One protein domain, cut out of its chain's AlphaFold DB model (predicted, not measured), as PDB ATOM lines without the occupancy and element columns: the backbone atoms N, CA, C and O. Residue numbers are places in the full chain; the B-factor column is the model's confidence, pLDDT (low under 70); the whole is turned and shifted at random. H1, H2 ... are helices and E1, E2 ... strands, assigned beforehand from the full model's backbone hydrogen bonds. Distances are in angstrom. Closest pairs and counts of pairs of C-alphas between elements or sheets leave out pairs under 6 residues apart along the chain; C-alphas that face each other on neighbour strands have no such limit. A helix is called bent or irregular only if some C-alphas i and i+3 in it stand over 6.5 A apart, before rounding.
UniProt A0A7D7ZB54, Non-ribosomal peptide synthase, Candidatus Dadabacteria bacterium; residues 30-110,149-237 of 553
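This is residues 30 to 110 and 149 to 237 of the 553 residues of the protein "Non-ribosomal peptide synthase" of Candidatus Dadabacteria bacterium (UniProt A0A7D7ZB54). What is the main picture? One sheet of seven strands, strongly twisted and curled like part of a barrel, lies between helices in three layers: H2 and H8 on one face, with the sheet curling round H8, and H7 on the other. Beyond the small strand pair E3 and E4, H4 lies farthest out. What makes it up? The printed part has 170 residues, class mixed, helices and strands, in the order H1 E1 H2 E2 H3 E3 H4 E4 E5 H5 E6 H6 H7 E7 E8 E9 H8; the mixed sheet runs E2 E1 E5 E6 E7 E8 E9. It is compact, with a radius of gyration of the C-alphas of 16.1 A, and only just elongated, spanning 54 by 35 by 29 A.

Where are the strands? The large sheet has E2 (71 to 73), E1 (39 to 42), E5 (103 to 107), E6 (161 to 167, 19.7 A long), E7 (197 to 201), E8 (205 to 210, 17.0 A) and E9 (217 to 219); E3 (79 to 81) and E4 (95 to 97) pair separately. Where are the helices? H1 (31 to 37) starts at C-alpha 31 (-34.573, -49.630, -29.406), and H8 (220 to 236, 22.7 A) ends at C-alpha 236 (-36.902, -41.017, -31.435). Between are H2 (52 to 67, 22.5 A), H3 (75 to 78), H4 (86 to 91), H5 (150 to 153), H6 (170 to 173) and H7 (179 to 193, 21.2 A).

How do the strands pair? E6 is parallel to E5 (N 106 and O 163, 2.8 A) and E7 (N 201 and O 166, 2.8 A). E1, H2, E2 and E6, H6 H7, E7 are strand-helix-strand units, parallel neighbours with helices between, their crossovers right-handed; E7 E8 E9 is a meander of antiparallel hairpins (N 200 and O 207, 2.9 A; N 206 and O 218, 2.8 A). What is on the sheet? H2 is over E6 at a height of 7.1 A, and H7 over E7 and E8 at 9.0 A; H3 is only just over E1, with 3 C-alphas, while H5 and H6 only graze the sheet. Which helices touch? H8, irregular with C-alphas 221 and 224 7.8 A apart, touches H2 (C-alphas of Ser 64 and Asp 224, 6.0 A) and H1 (Ala 35 and Val 232, 5.9 A); H6 touches H7. Every O i to N i+4 pair is within hydrogen-bond range in H2, H4 and H7, 2 of 3 in H1 and 8 of 13 in H8; H3, H5 and H6 are too short for one.

How far does it reach? The C-alphas farthest apart, of Ile 87 and Gln 176, are 53.9 A apart. Where is it cut or uncertain? Residues 111 to 148 are not printed, leaving 10.4 A between C-alphas 110 and 149; of the links printed whole, none is long, and pLDDT is under 70 at residues 82 to 93.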
ATOM      1  N   ASP A  30     -38.378 -52.078 -28.507       91.88
ATOM      2  CA  ASP A  30     -37.231 -52.406 -29.364       91.88
ATOM      3  C   ASP A  30     -36.457 -51.142 -29.786       91.88
ATOM      4  O   ASP A  30     -36.745 -50.509 -30.810       91.88
ATOM      5  N   PRO A  31     -35.407 -50.765 -29.038       94.06
ATOM      6  CA  PRO A  31     -34.573 -49.630 -29.406       94.06
ATOM      7  C   PRO A  31     -33.802 -49.792 -30.710       94.06
ATOM      8  O   PRO A  31     -33.367 -48.787 -31.272       94.06
ATOM      9  N   ARG A  32     -33.603 -51.020 -31.211       95.00
ATOM     10  CA  ARG A  32     -32.944 -51.227 -32.509       95.00
ATOM     11  C   ARG A  32     -33.870 -50.822 -33.645       95.00
ATOM     12  O   ARG A  32     -33.412 -50.192 -34.597       95.00
ATOM     13  N   GLU A  33     -35.161 -51.122 -33.521       93.31
ATOM     14  CA  GLU A  33     -36.168 -50.637 -34.465       93.31
ATOM     15  C   GLU A  33     -36.241 -49.102 -34.440       93.31
ATOM     16  O   GLU A  33     -36.198 -48.459 -35.493       93.31
ATOM     17  N   MET A  34     -36.230 -48.496 -33.243       94.31
ATOM     18  CA  MET A  34     -36.148 -47.037 -33.102       94.31
ATOM     19  C   MET A  34     -34.896 -46.472 -33.785       94.31
ATOM     20  O   MET A  34     -35.010 -45.528 -34.571       94.31
ATOM     21  N   ALA A  35     -33.717 -47.065 -33.551       96.12
ATOM     22  CA  ALA A  35     -32.445 -46.618 -34.122       96.12
ATOM     23  C   ALA A  35     -32.491 -46.529 -35.654       96.12
ATOM     24  O   ALA A  35     -32.066 -45.518 -36.215       96.12
ATOM     25  N   GLY A  36     -33.087 -47.527 -36.315       94.75
ATOM     26  CA  GLY A  36     -33.219 -47.574 -37.776       94.75
ATOM     27  C   GLY A  36     -34.045 -46.431 -38.380       94.75
ATOM     28  O   GLY A  36     -33.924 -46.140 -39.570       94.75
ATOM     29  N   SER A  37     -34.859 -45.747 -37.572       92.81
ATOM     30  CA  SER A  37     -35.682 -44.608 -38.001       92.81
ATOM     31  C   SER A  37     -35.099 -43.238 -37.629       92.81
ATOM     32  O   SER A  37     -35.629 -42.205 -38.047       92.81
ATOM     33  N   VAL A  38     -34.007 -43.210 -36.856       95.38
ATOM     34  CA  VAL A  38     -33.397 -41.981 -36.345       95.38
ATOM     35  C   VAL A  38     -32.307 -41.472 -37.292       95.38
ATOM     36  O   VAL A  38     -31.422 -42.205 -37.736       95.38
ATOM     37  N   ARG A  39     -32.350 -40.166 -37.572       97.50
ATOM     38  CA  ARG A  39     -31.372 -39.424 -38.372       97.50
ATOM     39  C   ARG A  39     -30.714 -38.346 -37.520       97.50
ATOM     40  O   ARG A  39     -31.395 -37.471 -36.984       97.50
ATOM     41  N   VAL A  40     -29.390 -38.377 -37.423       98.06
ATOM     42  CA  VAL A  40     -28.609 -37.437 -36.604       98.06
ATOM     43  C   VAL A  40     -27.582 -36.718 -37.461       98.06
ATOM     44  O   VAL A  40     -26.978 -37.311 -38.349       98.06
ATOM     45  N   ALA A  41     -27.342 -35.441 -37.182       97.75
ATOM     46  CA  ALA A  41     -26.238 -34.694 -37.770       97.75
ATOM     47  C   ALA A  41     -25.289 -34.190 -36.684       97.75
ATOM     48  O   ALA A  41     -25.711 -33.787 -35.607       97.75
ATOM     49  N   PHE A  42     -23.998 -34.152 -36.984       97.12
ATOM     50  CA  PHE A  42     -22.996 -33.569 -36.093       97.12
ATOM     51  C   PHE A  42     -22.557 -32.220 -36.642       97.12
ATOM     52  O   PHE A  42     -22.125 -32.122 -37.799       97.12
ATOM     53  N   ARG A  43     -22.640 -31.181 -35.815       93.62
ATOM     54  CA  ARG A  43     -22.167 -29.850 -36.178       93.62
ATOM     55  C   ARG A  43     -20.631 -29.836 -36.217       93.62
ATOM     56  O   ARG A  43     -20.000 -30.297 -35.270       93.62
ATOM     57  N   PRO A  44     -19.999 -29.287 -37.272       91.44
ATOM     58  CA  PRO A  44     -18.547 -29.209 -37.353       91.44
ATOM     59  C   PRO A  44     -17.950 -28.440 -36.175       91.44
ATOM     60  O   PRO A  44     -18.348 -27.303 -35.887       91.44
ATOM     61  N   VAL A  45     -16.976 -29.056 -35.516       89.50
ATOM     62  CA  VAL A  45     -16.183 -28.431 -34.456       89.50
ATOM     63  C   VAL A  45     -15.318 -27.314 -35.074       89.50
ATOM     64  O   VAL A  45     -14.800 -27.499 -36.178       89.50
ATOM     65  N   PRO A  46     -15.180 -26.133 -34.436       82.00
ATOM     66  CA  PRO A  46     -14.300 -25.073 -34.929       82.00
ATOM     67  C   PRO A  46     -12.846 -25.535 -35.071       82.00
ATOM     68  O   PRO A  46     -12.371 -26.355 -34.288       82.00
ATOM     69  N   GLY A  47     -12.114 -24.951 -36.021       82.56
ATOM     70  CA  GLY A  47     -10.662 -25.133 -36.085       82.56
ATOM     71  C   GLY A  47      -9.987 -24.613 -34.811       82.56
ATOM     72  O   GLY A  47     -10.333 -23.530 -34.340       82.56
ATOM     73  N   GLY A  48      -9.049 -25.388 -34.257       82.06
ATOM     74  CA  GLY A  48      -8.335 -25.036 -33.022       82.06
ATOM     75  C   GLY A  48      -9.167 -25.167 -31.741       82.06
ATOM     76  O   GLY A  48      -8.862 -24.506 -30.754       82.06
ATOM     77  N   TYR A  49     -10.238 -25.966 -31.755       86.88
ATOM     78  CA  TYR A  49     -11.031 -26.238 -30.556       86.88
ATOM     79  C   TYR A  49     -10.173 -26.917 -29.472       86.88
ATOM     80  O   TYR A  49      -9.584 -27.957 -29.760       86.88
ATOM     81  N   PRO A  50     -10.083 -26.346 -28.257       85.50
ATOM     82  CA  PRO A  50      -9.084 -26.760 -27.271       85.50
ATOM     83  C   PRO A  50      -9.460 -28.028 -26.489       85.50
ATOM     84  O   PRO A  50      -8.578 -28.691 -25.953       85.50
ATOM     85  N   GLU A  51     -10.749 -28.375 -26.419       90.44
ATOM     86  CA  GLU A  51     -11.244 -29.473 -25.575       90.44
ATOM     87  C   GLU A  51     -11.192 -30.817 -26.326       90.44
ATOM     88  O   GLU A  51     -12.199 -31.298 -26.863       90.44
ATOM     89  N   GLU A  52     -10.009 -31.435 -26.384       92.62
ATOM     90  CA  GLU A  52      -9.816 -32.725 -27.072       92.62
ATOM     91  C   GLU A  52     -10.664 -33.859 -26.470       92.62
ATOM     92  O   GLU A  52     -11.113 -34.734 -27.215       92.62
ATOM     93  N   LEU A  53     -10.974 -33.812 -25.168       94.44
ATOM     94  CA  LEU A  53     -11.869 -34.775 -24.515       94.44
ATOM     95  C   LEU A  53     -13.253 -34.806 -25.187       94.44
ATOM     96  O   LEU A  53     -13.726 -35.864 -25.607       94.44
ATOM     97  N   LEU A  54     -13.883 -33.638 -25.355       95.75
ATOM     98  CA  LEU A  54     -15.235 -33.537 -25.915       95.75
ATOM     99  C   LEU A  54     -15.261 -33.916 -27.398       95.75
ATOM    100  O   LEU A  54     -16.213 -34.533 -27.874       95.75
ATOM    101  N   LYS A  55     -14.199 -33.574 -28.133       95.06
ATOM    102  CA  LYS A  55     -14.028 -33.944 -29.541       95.06
ATOM    103  C   LYS A  55     -13.866 -35.457 -29.706       95.06
ATOM    104  O   LYS A  55     -14.586 -36.057 -30.501       95.06
ATOM    105  N   SER A  56     -12.994 -36.073 -28.909       95.25
ATOM    106  CA  SER A  56     -12.788 -37.526 -28.888       95.25
ATOM    107  C   SER A  56     -14.080 -38.269 -28.543       95.25
ATOM    108  O   SER A  56     -14.457 -39.219 -29.232       95.25
ATOM    109  N   PHE A  57     -14.817 -37.803 -27.531       97.50
ATOM    110  CA  PHE A  57     -16.111 -38.384 -27.181       97.50
ATOM    111  C   PHE A  57     -17.154 -38.207 -28.290       97.50
ATOM    112  O   PHE A  57     -17.861 -39.157 -28.613       97.50
ATOM    113  N   SER A  58     -17.219 -37.034 -28.927       97.06
ATOM    114  CA  SER A  58     -18.111 -36.781 -30.068       97.06
ATOM    115  C   SER A  58     -17.871 -37.769 -31.217       97.06
ATOM    116  O   SER A  58     -18.820 -38.331 -31.767       97.06
ATOM    117  N   ASP A  59     -16.607 -38.067 -31.527       96.50
ATOM    118  CA  ASP A  59     -16.250 -39.055 -32.548       96.50
ATOM    119  C   ASP A  59     -16.597 -40.493 -32.126       96.50
ATOM    120  O   ASP A  59     -17.074 -41.279 -32.953       96.50
ATOM    121  N   LYS A  60     -16.403 -40.852 -30.848       97.81
ATOM    122  CA  LYS A  60     -16.842 -42.149 -30.302       97.81
ATOM    123  C   LYS A  60     -18.364 -42.299 -30.389       97.81
ATOM    124  O   LYS A  60     -18.845 -43.328 -30.862       97.81
ATOM    125  N   LEU A  61     -19.107 -41.267 -29.991       98.44
ATOM    126  CA  LEU A  61     -20.566 -41.231 -30.041       98.44
ATOM    127  C   LEU A  61     -21.075 -41.386 -31.477       98.44
ATOM    128  O   LEU A  61     -21.965 -42.194 -31.722       98.44
ATOM    129  N   ARG A  62     -20.474 -40.670 -32.437       98.44
ATOM    130  CA  ARG A  62     -20.796 -40.804 -33.865       98.44
ATOM    131  C   ARG A  62     -20.671 -42.252 -34.338       98.44
ATOM    132  O   ARG A  62     -21.618 -42.785 -34.907       98.44
ATOM    133  N   LYS A  63     -19.526 -42.888 -34.072       98.25
ATOM    134  CA  LYS A  63     -19.260 -44.276 -34.480       98.25
ATOM    135  C   LYS A  63     -20.216 -45.266 -33.814       98.25
ATOM    136  O   LYS A  63     -20.645 -46.220 -34.454       98.25
ATOM    137  N   SER A  64     -20.542 -45.047 -32.539       98.38
ATOM    138  CA  SER A  64     -21.501 -45.878 -31.804       98.38
ATOM    139  C   SER A  64     -22.906 -45.780 -32.414       98.38
ATOM    140  O   SER A  64     -23.503 -46.811 -32.714       98.38
ATOM    141  N   LEU A  65     -23.387 -44.564 -32.703       98.56
ATOM    142  CA  LEU A  65     -24.667 -44.332 -33.387       98.56
ATOM    143  C   LEU A  65     -24.727 -45.062 -34.740       98.56
ATOM    144  O   LEU A  65     -25.666 -45.819 -34.979       98.56
ATOM    145  N   GLU A  66     -23.711 -44.889 -35.592       97.94
ATOM    146  CA  GLU A  66     -23.630 -45.557 -36.903       97.94
ATOM    147  C   GLU A  66     -23.649 -47.086 -36.767       97.94
ATOM    148  O   GLU A  66     -24.427 -47.765 -37.436       97.94
ATOM    149  N   ARG A  67     -22.836 -47.639 -35.855       97.81
ATOM    150  CA  ARG A  67     -22.769 -49.085 -35.588       97.81
ATOM    151  C   ARG A  67     -24.108 -49.658 -35.121       97.81
ATOM    152  O   ARG A  67     -24.408 -50.811 -35.417       97.81
ATOM    153  N   LEU A  68     -24.892 -48.878 -34.381       97.94
ATOM    154  CA  LEU A  68     -26.179 -49.294 -33.820       97.94
ATOM    155  C   LEU A  68     -27.368 -49.048 -34.762       97.94
ATOM    156  O   LEU A  68     -28.506 -49.286 -34.365       97.94
ATOM    157  N   GLY A  69     -27.118 -48.633 -36.008       97.06
ATOM    158  CA  GLY A  69     -28.141 -48.512 -37.051       97.06
ATOM    159  C   GLY A  69     -28.754 -47.119 -37.196       97.06
ATOM    160  O   GLY A  69     -29.662 -46.944 -38.005       97.06
ATOM    161  N   VAL A  70     -28.254 -46.117 -36.465       98.12
ATOM    162  CA  VAL A  70     -28.677 -44.722 -36.634       98.12
ATOM    163  C   VAL A  70     -28.076 -44.144 -37.912       98.12
ATOM    164  O   VAL A  70     -26.880 -44.270 -38.178       98.12
ATOM    165  N   THR A  71     -28.889 -43.424 -38.684       98.31
ATOM    166  CA  THR A  71     -28.408 -42.733 -39.884       98.31
ATOM    167  C   THR A  71     -27.694 -41.437 -39.497       98.31
ATOM    168  O   THR A  71     -28.335 -40.422 -39.213       98.31
ATOM    169  N   VAL A  72     -26.360 -41.431 -39.519       98.19
ATOM    170  CA  VAL A  72     -25.572 -40.204 -39.327       98.19
ATOM    171  C   VAL A  72     -25.401 -39.471 -40.657       98.19
ATOM    172  O   VAL A  72     -24.670 -39.899 -41.548       98.19
ATOM    173  N   VAL A  73     -26.076 -38.332 -40.795       98.00
ATOM    174  CA  VAL A  73     -26.086 -37.525 -42.020       98.00
ATOM    175  C   VAL A  73     -24.932 -36.511 -41.994       98.00
ATOM    176  O   VAL A  73     -24.813 -35.733 -41.037       98.00
ATOM    177  N   PRO A  74     -24.091 -36.437 -43.045       96.50
ATOM    178  CA  PRO A  74     -23.051 -35.418 -43.148       96.50
ATOM    179  C   PRO A  74     -23.622 -33.999 -43.030       96.50
ATOM    180  O   PRO A  74     -24.636 -33.672 -43.644       96.50
ATOM    181  N   TRP A  75     -22.942 -33.100 -42.305       93.44
ATOM    182  CA  TRP A  75     -23.456 -31.746 -42.015       93.44
ATOM    183  C   TRP A  75     -23.909 -30.964 -43.257       93.44
ATOM    184  O   TRP A  75     -24.909 -30.244 -43.228       93.44
ATOM    185  N   ARG A  76     -23.179 -31.094 -44.373       90.94
ATOM    186  CA  ARG A  76     -23.530 -30.425 -45.634       90.94
ATOM    187  C   ARG A  76     -24.855 -30.935 -46.203       90.94
ATOM    188  O   ARG A  76     -25.615 -30.128 -46.724       90.94
ATOM    189  N   GLU A  77     -25.139 -32.224 -46.080       93.69
ATOM    190  CA  GLU A  77     -26.372 -32.850 -46.567       93.69
ATOM    191  C   GLU A  77     -27.537 -32.648 -45.602       93.69
ATOM    192  O   GLU A  77     -28.668 -32.428 -46.038       93.69
ATOM    193  N   ALA A  78     -27.251 -32.642 -44.299       93.25
ATOM    194  CA  ALA A  78     -28.217 -32.377 -43.240       93.25
ATOM    195  C   ALA A  78     -28.736 -30.935 -43.258       93.25
ATOM    196  O   ALA A  78     -29.735 -30.638 -42.612       93.25
ATOM    197  N   THR A  79     -28.068 -30.025 -43.975       91.56
ATOM    198  CA  THR A  79     -28.382 -28.596 -43.957       91.56
ATOM    199  C   THR A  79     -28.693 -28.035 -45.342       91.56
ATOM    200  O   THR A  79     -28.098 -28.423 -46.344       91.56
ATOM    201  N   VAL A  80     -29.596 -27.060 -45.402       86.94
ATOM    202  CA  VAL A  80     -29.923 -26.275 -46.598       86.94
ATOM    203  C   VAL A  80     -29.531 -24.820 -46.398       86.94
ATOM    204  O   VAL A  80     -29.516 -24.316 -45.275       86.94
ATOM    205  N   GLN A  81     -29.179 -24.136 -47.484       75.31
ATOM    206  CA  GLN A  81     -28.879 -22.712 -47.417       75.31
ATOM    207  C   GLN A  81     -30.166 -21.945 -47.114       75.31
ATOM    208  O   GLN A  81     -31.163 -22.095 -47.819       75.31
ATOM    209  N   ASP A  82     -30.150 -21.163 -46.038       66.00
ATOM    210  CA  ASP A  82     -31.328 -20.422 -45.617       66.00
ATOM    211  C   ASP A  82     -31.423 -19.098 -46.381       66.00
ATOM    212  O   ASP A  82     -30.443 -18.365 -46.508       66.00
ATOM    213  N   ASN A  83     -32.620 -18.785 -46.873       57.19
ATOM    214  CA  ASN A  83     -32.953 -17.484 -47.457       57.19
ATOM    215  C   ASN A  83     -33.797 -16.623 -46.495       57.19
ATOM    216  O   ASN A  83     -34.108 -15.475 -46.814       57.19
ATOM    217  N   ALA A  84     -34.172 -17.143 -45.318       53.69
ATOM    218  CA  ALA A  84     -35.145 -16.535 -44.407       53.69
ATOM    219  C   ALA A  84     -34.650 -15.288 -43.645       53.69
ATOM    220  O   ALA A  84     -35.459 -14.641 -42.977       53.69
ATOM    221  N   PHE A  85     -33.361 -14.935 -43.739       51.28
ATOM    222  CA  PHE A  85     -32.783 -13.698 -43.184       51.28
ATOM    223  C   PHE A  85     -32.376 -12.688 -44.277       51.28
ATOM    224  O   PHE A  85     -31.580 -11.778 -44.032       51.28
ATOM    225  N   GLY A  86     -32.901 -12.837 -45.499       54.81
ATOM    226  CA  GLY A  86     -32.653 -11.905 -46.599       54.81
ATOM    227  C   GLY A  86     -31.168 -11.794 -46.975       54.81
ATOM    228  O   GLY A  86     -30.460 -12.797 -47.109       54.81
ATOM    229  N   ILE A  87     -30.691 -10.560 -47.168       47.50
ATOM    230  CA  ILE A  87     -29.326 -10.256 -47.637       47.50
ATOM    231  C   ILE A  87     -28.261 -10.755 -46.638       47.50
ATOM    232  O   ILE A  87     -27.237 -11.294 -47.060       47.50
ATOM    233  N   PHE A  88     -28.527 -10.694 -45.328       47.59
ATOM    234  CA  PHE A  88     -27.594 -11.151 -44.291       47.59
ATOM    235  C   PHE A  88     -27.342 -12.667 -44.346       47.59
ATOM    236  O   PHE A  88     -26.189 -13.094 -44.298       47.59
ATOM    237  N   SER A  89     -28.372 -13.501 -44.546       52.19
ATOM    238  CA  SER A  89     -28.167 -14.955 -44.723       52.19
ATOM    239  C   SER A  89     -27.365 -15.305 -45.975       52.19
ATOM    240  O   SER A  89     -26.618 -16.287 -45.962       52.19
ATOM    241  N   ARG A  90     -27.484 -14.504 -47.045       51.34
ATOM    242  CA  ARG A  90     -26.732 -14.711 -48.293       51.34
ATOM    243  C   ARG A  90     -25.258 -14.341 -48.139       51.34
ATOM    244  O   ARG A  90     -24.413 -15.098 -48.603       51.34
ATOM    245  N   ILE A  91     -24.956 -13.239 -47.446       52.34
ATOM    246  CA  ILE A  91     -23.578 -12.793 -47.179       52.34
ATOM    247  C   ILE A  91     -22.858 -13.775 -46.243       52.34
ATOM    248  O   ILE A  91     -21.732 -14.178 -46.525       52.34
ATOM    249  N   PHE A  92     -23.519 -14.230 -45.173       56.47
ATOM    250  CA  PHE A  92     -22.914 -15.129 -44.178       56.47
ATOM    251  C   PHE A  92     -23.086 -16.627 -44.483       56.47
ATOM    252  O   PHE A  92     -22.668 -17.460 -43.681       56.47
ATOM    253  N   LYS A  93     -23.697 -16.986 -45.628       61.50
ATOM    254  CA  LYS A  93     -23.962 -18.373 -46.071       61.50
ATOM    255  C   LYS A  93     -24.511 -19.271 -44.950       61.50
ATOM    256  O   LYS A  93     -24.087 -20.417 -44.795       61.50
ATOM    257  N   ILE A  94     -25.448 -18.749 -44.156       70.19
ATOM    258  CA  ILE A  94     -26.001 -19.478 -43.010       70.19
ATOM    259  C   ILE A  94     -26.772 -20.694 -43.533       70.19
ATOM    260  O   ILE A  94     -27.683 -20.569 -44.355       70.19
ATOM    261  N   ARG A  95     -26.386 -21.882 -43.065       79.56
ATOM    262  CA  ARG A  95     -27.065 -23.140 -43.382       79.56
ATOM    263  C   ARG A  95     -27.939 -23.548 -42.206       79.56
ATOM    264  O   ARG A  95     -27.521 -23.409 -41.058       79.56
ATOM    265  N   ARG A  96     -29.127 -24.070 -42.501       85.38
ATOM    266  CA  ARG A  96     -30.038 -24.627 -41.506       85.38
ATOM    267  C   ARG A  96     -30.238 -26.114 -41.679       85.38
ATOM    268  O   ARG A  96     -30.413 -26.574 -42.799       85.38
ATOM    269  N   VAL A  97     -30.268 -26.832 -40.571       90.12
ATOM    270  CA  VAL A  97     -30.586 -28.247 -40.467       90.12
ATOM    271  C   VAL A  97     -32.022 -28.480 -40.925       90.12
ATOM    272  O   VAL A  97     -32.935 -27.758 -40.519       90.12
ATOM    273  N   LYS A  98     -32.186 -29.450 -41.822       91.38
ATOM    274  CA  LYS A  98     -33.462 -29.842 -42.415       91.38
ATOM    275  C   LYS A  98     -34.388 -30.474 -41.372       91.38
ATOM    276  O   LYS A  98     -33.927 -31.069 -40.405       91.38
ATOM    277  N   ARG A  99     -35.699 -30.392 -41.613       87.88
ATOM    278  CA  ARG A  99     -36.749 -30.946 -40.731       87.88
ATOM    279  C   ARG A  99     -36.758 -32.477 -40.618       87.88
ATOM    280  O   ARG A  99     -37.415 -33.005 -39.734       87.88
ATOM    281  N   ASP A 100     -36.092 -33.190 -41.526       91.06
ATOM    282  CA  ASP A 100     -35.978 -34.655 -41.513       91.06
ATOM    283  C   ASP A 100     -34.803 -35.162 -40.655       91.06
ATOM    284  O   ASP A 100     -34.496 -36.350 -40.677       91.06
ATOM    285  N   ILE A 101     -34.122 -34.270 -39.930       95.25
ATOM    286  CA  ILE A 101     -33.073 -34.610 -38.966       95.25
ATOM    287  C   ILE A 101     -33.683 -34.597 -37.563       95.25
ATOM    288  O   ILE A 101     -34.171 -33.561 -37.111       95.25
ATOM    289  N   ASN A 102     -33.636 -35.732 -36.868       95.06
ATOM    290  CA  ASN A 102     -34.223 -35.890 -35.535       95.06
ATOM    291  C   ASN A 102     -33.379 -35.224 -34.447       95.06
ATOM    292  O   ASN A 102     -33.935 -34.682 -33.493       95.06
ATOM    293  N   ALA A 103     -32.048 -35.244 -34.580       96.50
ATOM    294  CA  ALA A 103     -31.171 -34.568 -33.631       96.50
ATOM    295  C   ALA A 103     -29.898 -33.990 -34.254       96.50
ATOM    296  O   ALA A 103     -29.366 -34.492 -35.248       96.50
ATOM    297  N   VAL A 104     -29.387 -32.936 -33.621       96.81
ATOM    298  CA  VAL A 104     -28.094 -32.329 -33.927       96.81
ATOM    299  C   VAL A 104     -27.195 -32.421 -32.709       96.81
ATOM    300  O   VAL A 104     -27.521 -31.871 -31.660       96.81
ATOM    301  N   VAL A 105     -26.044 -33.066 -32.870       97.19
ATOM    302  CA  VAL A 105     -25.003 -33.128 -31.845       97.19
ATOM    303  C   VAL A 105     -24.024 -31.970 -32.046       97.19
ATOM    304  O   VAL A 105     -23.484 -31.785 -33.142       97.19
ATOM    305  N   ASP A 106     -23.781 -31.194 -30.994       95.38
ATOM    306  CA  ASP A 106     -22.748 -30.155 -30.920       95.38
ATOM    307  C   ASP A 106     -21.876 -30.351 -29.669       95.38
ATOM    308  O   ASP A 106     -22.182 -31.142 -28.780       95.38
ATOM    309  N   VAL A 107     -20.768 -29.622 -29.607       94.25
ATOM    310  CA  VAL A 107     -19.897 -29.530 -28.429       94.25
ATOM    311  C   VAL A 107     -20.037 -28.149 -27.793       94.25
ATOM    312  O   VAL A 107     -20.346 -27.174 -28.482       94.25
ATOM    313  N   LYS A 108     -19.786 -28.026 -26.485       91.06
ATOM    314  CA  LYS A 108     -19.827 -26.741 -25.772       91.06
ATOM    315  C   LYS A 108     -18.875 -25.733 -26.417       91.06
ATOM    316  O   LYS A 108     -17.672 -25.969 -26.517       91.06
ATOM    317  N   ARG A 109     -19.396 -24.573 -26.820       86.44
ATOM    318  CA  ARG A 109     -18.607 -23.482 -27.416       86.44
ATOM    319  C   ARG A 109     -18.520 -22.321 -26.439       86.44
ATOM    320  O   ARG A 109     -19.538 -21.724 -26.099       86.44
ATOM    321  N   ASN A 110     -17.307 -21.962 -26.030       79.12
ATOM    322  CA  ASN A 110     -17.108 -20.803 -25.168       79.12
ATOM    323  C   ASN A 110     -17.325 -19.504 -25.968       79.12
ATOM    324  O   ASN A 110     -16.686 -19.304 -27.008       79.12
ATOM    325  N   PHE A 149     -25.555 -20.748 -30.324       78.06
ATOM    326  CA  PHE A 149     -26.301 -21.952 -29.963       78.06
ATOM    327  C   PHE A 149     -26.847 -22.661 -31.206       78.06
ATOM    328  O   PHE A 149     -27.261 -22.023 -32.182       78.06
ATOM    329  N   THR A 150     -26.889 -23.992 -31.154       80.88
ATOM    330  CA  THR A 150     -27.330 -24.854 -32.261       80.88
ATOM    331  C   THR A 150     -28.762 -24.558 -32.711       80.88
ATOM    332  O   THR A 150     -29.022 -24.571 -33.915       80.88
ATOM    333  N   GLN A 151     -29.654 -24.170 -31.790       80.56
ATOM    334  CA  GLN A 151     -31.068 -23.864 -32.064       80.56
ATOM    335  C   GLN A 151     -31.278 -22.845 -33.194       80.56
ATOM    336  O   GLN A 151     -32.234 -22.926 -33.964       80.56
ATOM    337  N   LYS A 152     -30.347 -21.897 -33.362       76.94
ATOM    338  CA  LYS A 152     -30.371 -20.908 -34.452       76.94
ATOM    339  C   LYS A 152     -30.323 -21.560 -35.836       76.94
ATOM    340  O   LYS A 152     -30.944 -21.064 -36.783       76.94
ATOM    341  N   TYR A 153     -29.582 -22.658 -35.949       81.62
ATOM    342  CA  TYR A 153     -29.325 -23.374 -37.190       81.62
ATOM    343  C   TYR A 153     -30.381 -24.439 -37.482       81.62
ATOM    344  O   TYR A 153     -30.205 -25.184 -38.430       81.62
ATOM    345  N   ILE A 154     -31.480 -24.525 -36.735       85.81
ATOM    346  CA  ILE A 154     -32.533 -25.521 -36.967       85.81
ATOM    347  C   ILE A 154     -33.704 -24.882 -37.731       85.81
ATOM    348  O   ILE A 154     -34.035 -23.714 -37.507       85.81
ATOM    349  N   GLN A 155     -34.289 -25.608 -38.694       83.69
ATOM    350  CA  GLN A 155     -35.494 -25.161 -39.411       83.69
ATOM    351  C   GLN A 155     -36.766 -25.272 -38.568       83.69
ATOM    352  O   GLN A 155     -37.653 -24.430 -38.708       83.69
ATOM    353  N   ASP A 156     -36.866 -26.320 -37.752       82.00
ATOM    354  CA  ASP A 156     -38.011 -26.596 -36.889       82.00
ATOM    355  C   ASP A 156     -37.549 -27.154 -35.525       82.00
ATOM    356  O   ASP A 156     -37.203 -28.332 -35.427       82.00
ATOM    357  N   PRO A 157     -37.528 -26.323 -34.467       79.44
ATOM    358  CA  PRO A 157     -37.079 -26.734 -33.137       79.44
ATOM    359  C   PRO A 157     -38.035 -27.721 -32.444       79.44
ATOM    360  O   PRO A 157     -37.711 -28.220 -31.378       79.44
ATOM    361  N   PHE A 158     -39.209 -28.017 -33.020       79.00
ATOM    362  CA  PHE A 158     -40.148 -29.006 -32.474       79.00
ATOM    363  C   PHE A 158     -39.961 -30.416 -33.060       79.00
ATOM    364  O   PHE A 158     -40.600 -31.368 -32.596       79.00
ATOM    365  N   SER A 159     -39.141 -30.561 -34.107       80.75
ATOM    366  CA  SER A 159     -38.838 -31.852 -34.747       80.75
ATOM    367  C   SER A 159     -37.365 -32.245 -34.683       80.75
ATOM    368  O   SER A 159     -37.072 -33.434 -34.782       80.75
ATOM    369  N   THR A 160     -36.462 -31.288 -34.466       90.62
ATOM    370  CA  THR A 160     -35.028 -31.539 -34.299       90.62
ATOM    371  C   THR A 160     -34.587 -31.172 -32.886       90.62
ATOM    372  O   THR A 160     -34.644 -30.004 -32.514       90.62
ATOM    373  N   GLN A 161     -34.099 -32.155 -32.129       92.44
ATOM    374  CA  GLN A 161     -33.520 -31.949 -30.799       92.44
ATOM    375  C   GLN A 161     -32.046 -31.540 -30.891       92.44
ATOM    376  O   GLN A 161     -31.317 -31.981 -31.783       92.44
ATOM    377  N   VAL A 162     -31.574 -30.733 -29.950       93.25
ATOM    378  CA  VAL A 162     -30.158 -30.414 -29.777       93.25
ATOM    379  C   VAL A 162     -29.582 -31.233 -28.636       93.25
ATOM    380  O   VAL A 162     -30.092 -31.235 -27.517       93.25
ATOM    381  N   ILE A 163     -28.469 -31.895 -28.943       96.19
ATOM    382  CA  ILE A 163     -27.632 -32.606 -27.988       96.19
ATOM    383  C   ILE A 163     -26.317 -31.840 -27.882       96.19
ATOM    384  O   ILE A 163     -25.600 -31.724 -28.878       96.19
ATOM    385  N   THR A 164     -25.974 -31.338 -26.698       95.75
ATOM    386  CA  THR A 164     -24.680 -30.672 -26.484       95.75
ATOM    387  C   THR A 164     -23.781 -31.494 -25.574       95.75
ATOM    388  O   THR A 164     -24.149 -31.830 -24.453       95.75
ATOM    389  N   ILE A 165     -22.572 -31.782 -26.045       96.94
ATOM    390  CA  ILE A 165     -21.525 -32.440 -25.265       96.94
ATOM    391  C   ILE A 165     -20.777 -31.372 -24.458       96.94
ATOM    392  O   ILE A 165     -20.262 -30.403 -25.026       96.94
ATOM    393  N   VAL A 166     -20.720 -31.537 -23.139       95.06
ATOM    394  CA  VAL A 166     -20.096 -30.600 -22.187       95.06
ATOM    395  C   VAL A 166     -19.110 -31.348 -21.281       95.06
ATOM    396  O   VAL A 166     -19.231 -32.564 -21.151       95.06
ATOM    397  N   PRO A 167     -18.145 -30.670 -20.637       94.44
ATOM    398  CA  PRO A 167     -17.390 -31.281 -19.545       94.44
ATOM    399  C   PRO A 167     -18.335 -31.629 -18.393       94.44
ATOM    400  O   PRO A 167     -19.206 -30.820 -18.071       94.44
ATOM    401  N   LEU A 168     -18.170 -32.807 -17.798       93.06
ATOM    402  CA  LEU A 168     -18.915 -33.222 -16.613       93.06
ATOM    403  C   LEU A 168     -18.253 -32.652 -15.358       93.06
ATOM    404  O   LEU A 168     -17.050 -32.810 -15.156       93.06
ATOM    405  N   GLU A 169     -19.027 -31.975 -14.516       91.25
ATOM    406  CA  GLU A 169     -18.542 -31.487 -13.231       91.25
ATOM    407  C   GLU A 169     -18.316 -32.640 -12.246       91.25
ATOM    408  O   GLU A 169     -19.199 -33.471 -12.045       91.25
ATOM    409  N   SER A 170     -17.173 -32.627 -11.551       91.25
ATOM    410  CA  SER A 170     -16.861 -33.607 -10.492       91.25
ATOM    411  C   SER A 170     -17.940 -33.694  -9.402       91.25
ATOM    412  O   SER A 170     -18.232 -34.773  -8.901       91.25
ATOM    413  N   GLU A 171     -18.601 -32.573  -9.093       92.44
ATOM    414  CA  GLU A 171     -19.725 -32.515  -8.154       92.44
ATOM    415  C   GLU A 171     -20.914 -33.372  -8.619       92.44
ATOM    416  O   GLU A 171     -21.607 -33.957  -7.791       92.44
ATOM    417  N   PHE A 172     -21.152 -33.482  -9.931       90.50
ATOM    418  CA  PHE A 172     -22.214 -34.326 -10.485       90.50
ATOM    419  C   PHE A 172     -21.868 -35.817 -10.371       90.50
ATOM    420  O   PHE A 172     -22.741 -36.642 -10.091       90.50
ATOM    421  N   GLU A 173     -20.594 -36.164 -10.564       88.94
ATOM    422  CA  GLU A 173     -20.099 -37.538 -10.445       88.94
ATOM    423  C   GLU A 173     -20.046 -38.025  -9.000       88.94
ATOM    424  O   GLU A 173     -20.251 -39.214  -8.755       88.94
ATOM    425  N   ASP A 174     -19.817 -37.121  -8.045       89.81
ATOM    426  CA  ASP A 174     -19.709 -37.466  -6.633       89.81
ATOM    427  C   ASP A 174     -20.999 -38.162  -6.134       89.81
ATOM    428  O   ASP A 174     -22.094 -37.576  -6.163       89.81
ATOM    429  N   PRO A 175     -20.917 -39.422  -5.665       84.94
ATOM    430  CA  PRO A 175     -22.055 -40.143  -5.100       84.94
ATOM    431  C   PRO A 175     -22.622 -39.512  -3.819       84.94
ATOM    432  O   PRO A 175     -23.749 -39.829  -3.446       84.94
ATOM    433  N   GLN A 176     -21.852 -38.662  -3.131       88.19
ATOM    434  CA  GLN A 176     -22.279 -37.954  -1.920       88.19
ATOM    435  C   GLN A 176     -23.017 -36.648  -2.225       88.19
ATOM    436  O   GLN A 176     -23.706 -36.108  -1.356       88.19
ATOM    437  N   THR A 177     -22.914 -36.135  -3.453       90.62
ATOM    438  CA  THR A 177     -23.635 -34.926  -3.844       90.62
ATOM    439  C   THR A 177     -25.130 -35.202  -3.895       90.62
ATOM    440  O   THR A 177     -25.600 -36.134  -4.545       90.62
ATOM    441  N   THR A 178     -25.901 -34.350  -3.220       88.31
ATOM    442  CA  THR A 178     -27.360 -34.490  -3.176       88.31
ATOM    443  C   THR A 178     -27.981 -34.343  -4.564       88.31
ATOM    444  O   THR A 178     -27.545 -33.513  -5.366       88.31
ATOM    445  N   TYR A 179     -29.063 -35.081  -4.810       88.19
ATOM    446  CA  TYR A 179     -29.818 -35.026  -6.062       88.19
ATOM    447  C   TYR A 179     -30.170 -33.588  -6.485       88.19
ATOM    448  O   TYR A 179     -29.951 -33.211  -7.630       88.19
ATOM    449  N   ASN A 180     -30.615 -32.738  -5.551       84.69
ATOM    450  CA  ASN A 180     -30.969 -31.346  -5.852       84.69
ATOM    451  C   ASN A 180     -29.804 -30.559  -6.471       84.69
ATOM    452  O   ASN A 180     -30.010 -29.828  -7.436       84.69
ATOM    453  N   ILE A 181     -28.579 -30.740  -5.966       87.88
ATOM    454  CA  ILE A 181     -27.388 -30.080  -6.520       87.88
ATOM    455  C   ILE A 181     -27.104 -30.599  -7.936       87.88
ATOM    456  O   ILE A 181     -26.880 -29.801  -8.845       87.88
ATOM    457  N   LYS A 182     -27.190 -31.918  -8.157       89.75
ATOM    458  CA  LYS A 182     -26.997 -32.517  -9.491       89.75
ATOM    459  C   LYS A 182     -28.006 -31.978 -10.503       89.75
ATOM    460  O   LYS A 182     -27.639 -31.623 -11.623       89.75
ATOM    461  N   ILE A 183     -29.263 -31.826 -10.092       85.81
ATOM    462  CA  ILE A 183     -30.308 -31.223 -10.921       85.81
ATOM    463  C   ILE A 183     -30.026 -29.755 -11.227       85.81
ATOM    464  O   ILE A 183     -30.219 -29.326 -12.365       85.81
ATOM    465  N   GLU A 184     -29.536 -28.978 -10.263       84.06
ATOM    466  CA  GLU A 184     -29.161 -27.584 -10.511       84.06
ATOM    467  C   GLU A 184     -28.031 -27.455 -11.540       84.06
ATOM    468  O   GLU A 184     -28.116 -26.605 -12.437       84.06
ATOM    469  N   ILE A 185     -27.015 -28.317 -11.454       87.56
ATOM    470  CA  ILE A 185     -25.933 -28.410 -12.443       87.56
ATOM    471  C   ILE A 185     -26.523 -28.753 -13.815       87.56
ATOM    472  O   ILE A 185     -26.287 -28.048 -14.802       87.56
ATOM    473  N   GLY A 186     -27.366 -29.787 -13.872       87.38
ATOM    474  CA  GLY A 186     -27.965 -30.256 -15.113       87.38
ATOM    475  C   GLY A 186     -28.836 -29.205 -15.808       87.38
ATOM    476  O   GLY A 186     -28.652 -28.905 -16.991       87.38
ATOM    477  N   LEU A 187     -29.740 -28.571 -15.059       83.12
ATOM    478  CA  LEU A 187     -30.587 -27.484 -15.555       83.12
ATOM    479  C   LEU A 187     -29.756 -26.295 -16.045       83.12
ATOM    480  O   LEU A 187     -30.083 -25.699 -17.073       83.12
ATOM    481  N   SER A 188     -28.668 -25.965 -15.346       83.69
ATOM    482  CA  SER A 188     -27.770 -24.882 -15.746       83.69
ATOM    483  C   SER A 188     -27.127 -25.147 -17.110       83.69
ATOM    484  O   SER A 188     -27.051 -24.223 -17.926       83.69
ATOM    485  N   HIS A 189     -26.742 -26.392 -17.417       87.69
ATOM    486  CA  HIS A 189     -26.241 -26.748 -18.750       87.69
ATOM    487  C   HIS A 189     -27.318 -26.705 -19.825       87.69
ATOM    488  O   HIS A 189     -27.079 -26.121 -20.884       87.69
ATOM    489  N   LEU A 190     -28.499 -27.276 -19.569       86.44
ATOM    490  CA  LEU A 190     -29.612 -27.272 -20.530       86.44
ATOM    491  C   LEU A 190     -29.985 -25.837 -20.929       86.44
ATOM    492  O   LEU A 190     -30.023 -25.495 -22.111       86.44
ATOM    493  N   ILE A 191     -30.152 -24.961 -19.934       80.44
ATOM    494  CA  ILE A 191     -30.448 -23.535 -20.125       80.44
ATOM    495  C   ILE A 191     -29.286 -22.815 -20.814       80.44
ATOM    496  O   ILE A 191     -29.497 -22.030 -21.741       80.44
ATOM    497  N   GLY A 192     -28.058 -23.037 -20.339       79.38
ATOM    498  CA  GLY A 192     -26.872 -22.334 -20.819       79.38
ATOM    499  C   GLY A 192     -26.523 -22.667 -22.267       79.38
ATOM    500  O   GLY A 192     -25.960 -21.826 -22.965       79.38
ATOM    501  N   THR A 193     -26.877 -23.868 -22.725       84.00
ATOM    502  CA  THR A 193     -26.636 -24.344 -24.094       84.00
ATOM    503  C   THR A 193     -27.869 -24.258 -24.993       84.00
ATOM    504  O   THR A 193     -27.734 -24.440 -26.202       84.00
ATOM    505  N   MET A 194     -29.049 -23.961 -24.429       83.50
ATOM    506  CA  MET A 194     -30.348 -24.031 -25.113       83.50
ATOM    507  C   MET A 194     -30.557 -25.389 -25.801       83.50
ATOM    508  O   MET A 194     -30.973 -25.435 -26.956       83.50
ATOM    509  N   SER A 195     -30.197 -26.471 -25.103       87.81
ATOM    510  CA  SER A 195     -30.288 -27.848 -25.603       87.81
ATOM    511  C   SER A 195     -31.353 -28.630 -24.850       87.81
ATOM    512  O   SER A 195     -31.524 -28.443 -23.647       87.81
ATOM    513  N   GLU A 196     -32.038 -29.531 -25.546       88.88
ATOM    514  CA  GLU A 196     -32.992 -30.465 -24.949       88.88
ATOM    515  C   GLU A 196     -32.281 -31.623 -24.228       88.88
ATOM    516  O   GLU A 196     -32.801 -32.157 -23.245       88.88
ATOM    517  N   ILE A 197     -31.082 -31.988 -24.696       92.94
ATOM    518  CA  ILE A 197     -30.229 -33.018 -24.099       92.94
ATOM    519  C   ILE A 197     -28.802 -32.477 -23.969       92.94
ATOM    520  O   ILE A 197     -28.251 -31.848 -24.873       92.94
ATOM    521  N   VAL A 198     -28.169 -32.768 -22.844       94.19
ATOM    522  CA  VAL A 198     -26.751 -32.539 -22.598       94.19
ATOM    523  C   VAL A 198     -26.099 -33.876 -22.267       94.19
ATOM    524  O   VAL A 198     -26.670 -34.690 -21.546       94.19
ATOM    525  N   ILE A 199     -24.903 -34.109 -22.804       96.62
ATOM    526  CA  ILE A 199     -24.055 -35.234 -22.405       96.62
ATOM    527  C   ILE A 199     -22.822 -34.650 -21.727       96.62
ATOM    528  O   ILE A 199     -21.978 -34.044 -22.389       96.62
ATOM    529  N   GLY A 200     -22.750 -34.786 -20.407       95.81
ATOM    530  CA  GLY A 200     -21.560 -34.432 -19.642       95.81
ATOM    531  C   GLY A 200     -20.512 -35.524 -19.795       95.81
ATOM    532  O   GLY A 200     -20.855 -36.697 -19.704       95.81
ATOM    533  N   VAL A 201     -19.255 -35.159 -20.038       96.88
ATOM    534  CA  VAL A 201     -18.144 -36.099 -20.232       96.88
ATOM    535  C   VAL A 201     -16.969 -35.744 -19.325       96.88
ATOM    536  O   VAL A 201     -16.528 -34.593 -19.310       96.88
ATOM    537  N   SER A 202     -16.445 -36.740 -18.618       95.62
ATOM    538  CA  SER A 202     -15.161 -36.714 -17.917       95.62
ATOM    539  C   SER A 202     -14.197 -37.726 -18.553       95.62
ATOM    540  O   SER A 202     -14.507 -38.357 -19.573       95.62
ATOM    541  N   ASP A 203     -13.009 -37.874 -17.973       92.62
ATOM    542  CA  ASP A 203     -11.995 -38.801 -18.478       92.62
ATOM    543  C   ASP A 203     -12.477 -40.261 -18.447       92.62
ATOM    544  O   ASP A 203     -12.276 -40.992 -19.421       92.62
ATOM    545  N   ASP A 204     -13.195 -40.653 -17.391       93.06
ATOM    546  CA  ASP A 204     -13.602 -42.043 -17.149       93.06
ATOM    547  C   ASP A 204     -15.106 -42.292 -17.330       93.06
ATOM    548  O   ASP A 204     -15.518 -43.418 -17.645       93.06
ATOM    549  N   ASN A 205     -15.927 -41.245 -17.216       96.00
ATOM    550  CA  ASN A 205     -17.375 -41.375 -17.248       96.00
ATOM    551  C   ASN A 205     -18.053 -40.357 -18.168       96.00
ATOM    552  O   ASN A 205     -17.465 -39.414 -18.698       96.00
ATOM    553  N   PHE A 206     -19.348 -40.564 -18.353       96.12
ATOM    554  CA  PHE A 206     -20.251 -39.604 -18.950       96.12
ATOM    555  C   PHE A 206     -21.643 -39.720 -18.317       96.12
ATOM    556  O   PHE A 206     -21.997 -40.745 -17.736       96.12
ATOM    557  N   ALA A 207     -22.450 -38.673 -18.435       94.12
ATOM    558  CA  ALA A 207     -23.808 -38.622 -17.907       94.12
ATOM    559  C   ALA A 207     -24.756 -37.984 -18.921       94.12
ATOM    560  O   ALA A 207     -24.361 -37.097 -19.683       94.12
ATOM    561  N   ILE A 208     -26.016 -38.416 -18.913       91.88
ATOM    562  CA  ILE A 208     -27.082 -37.768 -19.677       91.88
ATOM    563  C   ILE A 208     -27.860 -36.823 -18.777       91.88
ATOM    564  O   ILE A 208     -28.325 -37.192 -17.705       91.88
ATOM    565  N   ILE A 209     -28.033 -35.602 -19.254       89.81
ATOM    566  CA  ILE A 209     -28.750 -34.539 -18.573       89.81
ATOM    567  C   ILE A 209     -29.860 -34.079 -19.516       89.81
ATOM    568  O   ILE A 209     -29.606 -33.693 -20.654       89.81
ATOM    569  N   ASN A 210     -31.106 -34.129 -19.064       87.12
ATOM    570  CA  ASN A 210     -32.279 -33.689 -19.820       87.12
ATOM    571  C   ASN A 210     -33.418 -33.321 -18.853       87.12
ATOM    572  O   ASN A 210     -33.244 -33.323 -17.636       87.12
ATOM    573  N   MET A 211     -34.606 -33.054 -19.393       78.44
ATOM    574  CA  MET A 211     -35.793 -32.704 -18.603       78.44
ATOM    575  C   MET A 211     -36.431 -33.880 -17.838       78.44
ATOM    576  O   MET A 211     -37.340 -33.632 -17.050       78.44
ATOM    577  N   ASN A 212     -35.958 -35.123 -18.009       77.25
ATOM    578  CA  ASN A 212     -36.303 -36.222 -17.095       77.25
ATOM    579  C   ASN A 212     -35.556 -36.087 -15.763       77.25
ATOM    580  O   ASN A 212     -35.982 -36.668 -14.772       77.25
ATOM    581  N   LEU A 213     -34.466 -35.307 -15.736       75.62
ATOM    582  CA  LEU A 213     -33.721 -34.993 -14.518       75.62
ATOM    583  C   LEU A 213     -33.115 -36.268 -13.901       75.62
ATOM    584  O   LEU A 213     -33.100 -36.449 -12.696       75.62
ATOM    585  N   SER A 214     -32.610 -37.168 -14.751       80.06
ATOM    586  CA  SER A 214     -31.769 -38.284 -14.307       80.06
ATOM    587  C   SER A 214     -30.372 -37.780 -13.948       80.06
ATOM    588  O   SER A 214     -29.836 -36.891 -14.611       80.06
ATOM    589  N   ASP A 215     -29.770 -38.382 -12.929       88.00
ATOM    590  CA  ASP A 215     -28.382 -38.185 -12.505       88.00
ATOM    591  C   ASP A 215     -27.525 -39.445 -12.725       88.00
ATOM    592  O   ASP A 215     -26.499 -39.641 -12.074       88.00
ATOM    593  N   SER A 216     -27.948 -40.312 -13.650       88.50
ATOM    594  CA  SER A 216     -27.235 -41.553 -13.961       88.50
ATOM    595  C   SER A 216     -25.891 -41.279 -14.640       88.50
ATOM    596  O   SER A 216     -25.810 -40.543 -15.630       88.50
ATOM    597  N   VAL A 217     -24.845 -41.918 -14.115       91.06
ATOM    598  CA  VAL A 217     -23.459 -41.830 -14.588       91.06
ATOM    599  C   VAL A 217     -23.042 -43.177 -15.174       91.06
ATOM    600  O   VAL A 217     -23.350 -44.233 -14.622       91.06
ATOM    601  N   TYR A 218     -22.342 -43.129 -16.301       93.25
ATOM    602  CA  TYR A 218     -21.956 -44.275 -17.112       93.25
ATOM    603  C   TYR A 218     -20.449 -44.270 -17.343       93.25
ATOM    604  O   TYR A 218     -19.879 -43.236 -17.677       93.25
ATOM    605  N   ALA A 219     -19.811 -45.434 -17.265       94.94
ATOM    606  CA  ALA A 219     -18.425 -45.584 -17.696       94.94
ATOM    607  C   ALA A 219     -18.339 -45.555 -19.233       94.94
ATOM    608  O   ALA A 219     -19.239 -46.059 -19.912       94.94
ATOM    609  N   HIS A 220     -17.228 -45.082 -19.816       94.19
ATOM    610  CA  HIS A 220     -17.049 -45.052 -21.289       94.19
ATOM    611  C   HIS A 220     -17.292 -46.408 -21.977       94.19
ATOM    612  O   HIS A 220     -17.777 -46.448 -23.109       94.19
ATOM    613  N   GLY A 221     -16.997 -47.525 -21.302       95.56
ATOM    614  CA  GLY A 221     -17.252 -48.878 -21.817       95.56
ATOM    615  C   GLY A 221     -18.736 -49.208 -22.032       95.56
ATOM    616  O   GLY A 221     -19.056 -50.120 -22.787       95.56
ATOM    617  N   GLN A 222     -19.648 -48.449 -21.419       95.31
ATOM    618  CA  GLN A 222     -21.097 -48.636 -21.515       95.31
ATOM    619  C   GLN A 222     -21.736 -47.817 -22.649       95.31
ATOM    620  O   GLN A 222     -22.959 -47.840 -22.793       95.31
ATOM    621  N   LEU A 223     -20.940 -47.114 -23.470       97.38
ATOM    622  CA  LEU A 223     -21.433 -46.190 -24.497       97.38
ATOM    623  C   LEU A 223     -22.469 -46.820 -25.438       97.38
ATOM    624  O   LEU A 223     -23.489 -46.197 -25.699       97.38
ATOM    625  N   ASP A 224     -22.259 -48.048 -25.915       97.31
ATOM    626  CA  ASP A 224     -23.220 -48.687 -26.827       97.31
ATOM    627  C   ASP A 224     -24.547 -49.021 -26.152       97.31
ATOM    628  O   ASP A 224     -25.611 -48.793 -26.726       97.31
ATOM    629  N   GLY A 225     -24.486 -49.535 -24.921       95.38
ATOM    630  CA  GLY A 225     -25.679 -49.815 -24.128       95.38
ATOM    631  C   GLY A 225     -26.464 -48.538 -23.837       95.38
ATOM    632  O   GLY A 225     -27.685 -48.534 -23.962       95.38
ATOM    633  N   PHE A 226     -25.760 -47.446 -23.529       95.75
ATOM    634  CA  PHE A 226     -26.342 -46.119 -23.354       95.75
ATOM    635  C   PHE A 226     -26.954 -45.572 -24.648       95.75
ATOM    636  O   PHE A 226     -28.083 -45.083 -24.638       95.75
ATOM    637  N   VAL A 227     -26.232 -45.640 -25.771       97.56
ATOM    638  CA  VAL A 227     -26.723 -45.120 -27.052       97.56
ATOM    639  C   VAL A 227     -28.002 -45.842 -27.443       97.56
ATOM    640  O   VAL A 227     -28.990 -45.183 -27.762       97.56
ATOM    641  N   LEU A 228     -27.995 -47.173 -27.366       96.75
ATOM    642  CA  LEU A 228     -29.133 -47.986 -27.759       96.75
ATOM    643  C   LEU A 228     -30.316 -47.805 -26.805       96.75
ATOM    644  O   LEU A 228     -31.414 -47.537 -27.269       96.75
ATOM    645  N   ASN A 229     -30.113 -47.918 -25.491       94.94
ATOM    646  CA  ASN A 229     -31.228 -47.998 -24.542       94.94
ATOM    647  C   ASN A 229     -31.632 -46.657 -23.925       94.94
ATOM    648  O   ASN A 229     -32.722 -46.577 -23.366       94.94
ATOM    649  N   SER A 230     -30.801 -45.614 -24.024       94.19
ATOM    650  CA  SER A 230     -31.090 -44.316 -23.403       94.19
ATOM    651  C   SER A 230     -31.073 -43.146 -24.377       94.19
ATOM    652  O   SER A 230     -31.994 -42.335 -24.351       94.19
ATOM    653  N   LEU A 231     -30.085 -43.025 -25.268       96.00
ATOM    654  CA  LEU A 231     -30.020 -41.864 -26.164       96.00
ATOM    655  C   LEU A 231     -30.984 -41.975 -27.353       96.00
ATOM    656  O   LEU A 231     -31.748 -41.046 -27.610       96.00
ATOM    657  N   VAL A 232     -30.960 -43.097 -28.079       96.44
ATOM    658  CA  VAL A 232     -31.812 -43.321 -29.258       96.44
ATOM    659  C   VAL A 232     -33.303 -43.184 -28.934       96.44
ATOM    660  O   VAL A 232     -33.962 -42.426 -29.649       96.44
ATOM    661  N   PRO A 233     -33.849 -43.804 -27.866       94.69
ATOM    662  CA  PRO A 233     -35.270 -43.679 -27.543       94.69
ATOM    663  C   PRO A 233     -35.680 -42.225 -27.280       94.69
ATOM    664  O   PRO A 233     -36.739 -41.781 -27.719       94.69
ATOM    665  N   LYS A 234     -34.799 -41.438 -26.650       93.50
ATOM    666  CA  LYS A 234     -35.032 -40.006 -26.413       93.50
ATOM    667  C   LYS A 234     -34.986 -39.175 -27.684       93.50
ATOM    668  O   LYS A 234     -35.759 -38.230 -27.808       93.50
ATOM    669  N   ILE A 235     -34.115 -39.518 -28.635       94.06
ATOM    670  CA  ILE A 235     -34.085 -38.865 -29.952       94.06
ATOM    671  C   ILE A 235     -35.346 -39.210 -30.757       94.06
ATOM    672  O   ILE A 235     -35.918 -38.335 -31.410       94.06
ATOM    673  N   TYR A 236     -35.760 -40.477 -30.705       93.06
ATOM    674  CA  TYR A 236     -36.902 -41.017 -31.435       93.06
ATOM    675  C   TYR A 236     -38.228 -40.379 -30.995       93.06
ATOM    676  O   TYR A 236     -38.989 -39.904 -31.841       93.06
ATOM    677  N   ALA A 237     -38.464 -40.304 -29.681       88.88
ATOM    678  CA  ALA A 237     -39.695 -39.796 -29.081       88.88
ATOM    679  C   ALA A 237     -39.452 -38.465 -28.336       88.88
ATOM    680  O   ALA A 237     -39.368 -38.456 -27.109       88.88
TER     681      ALA A 237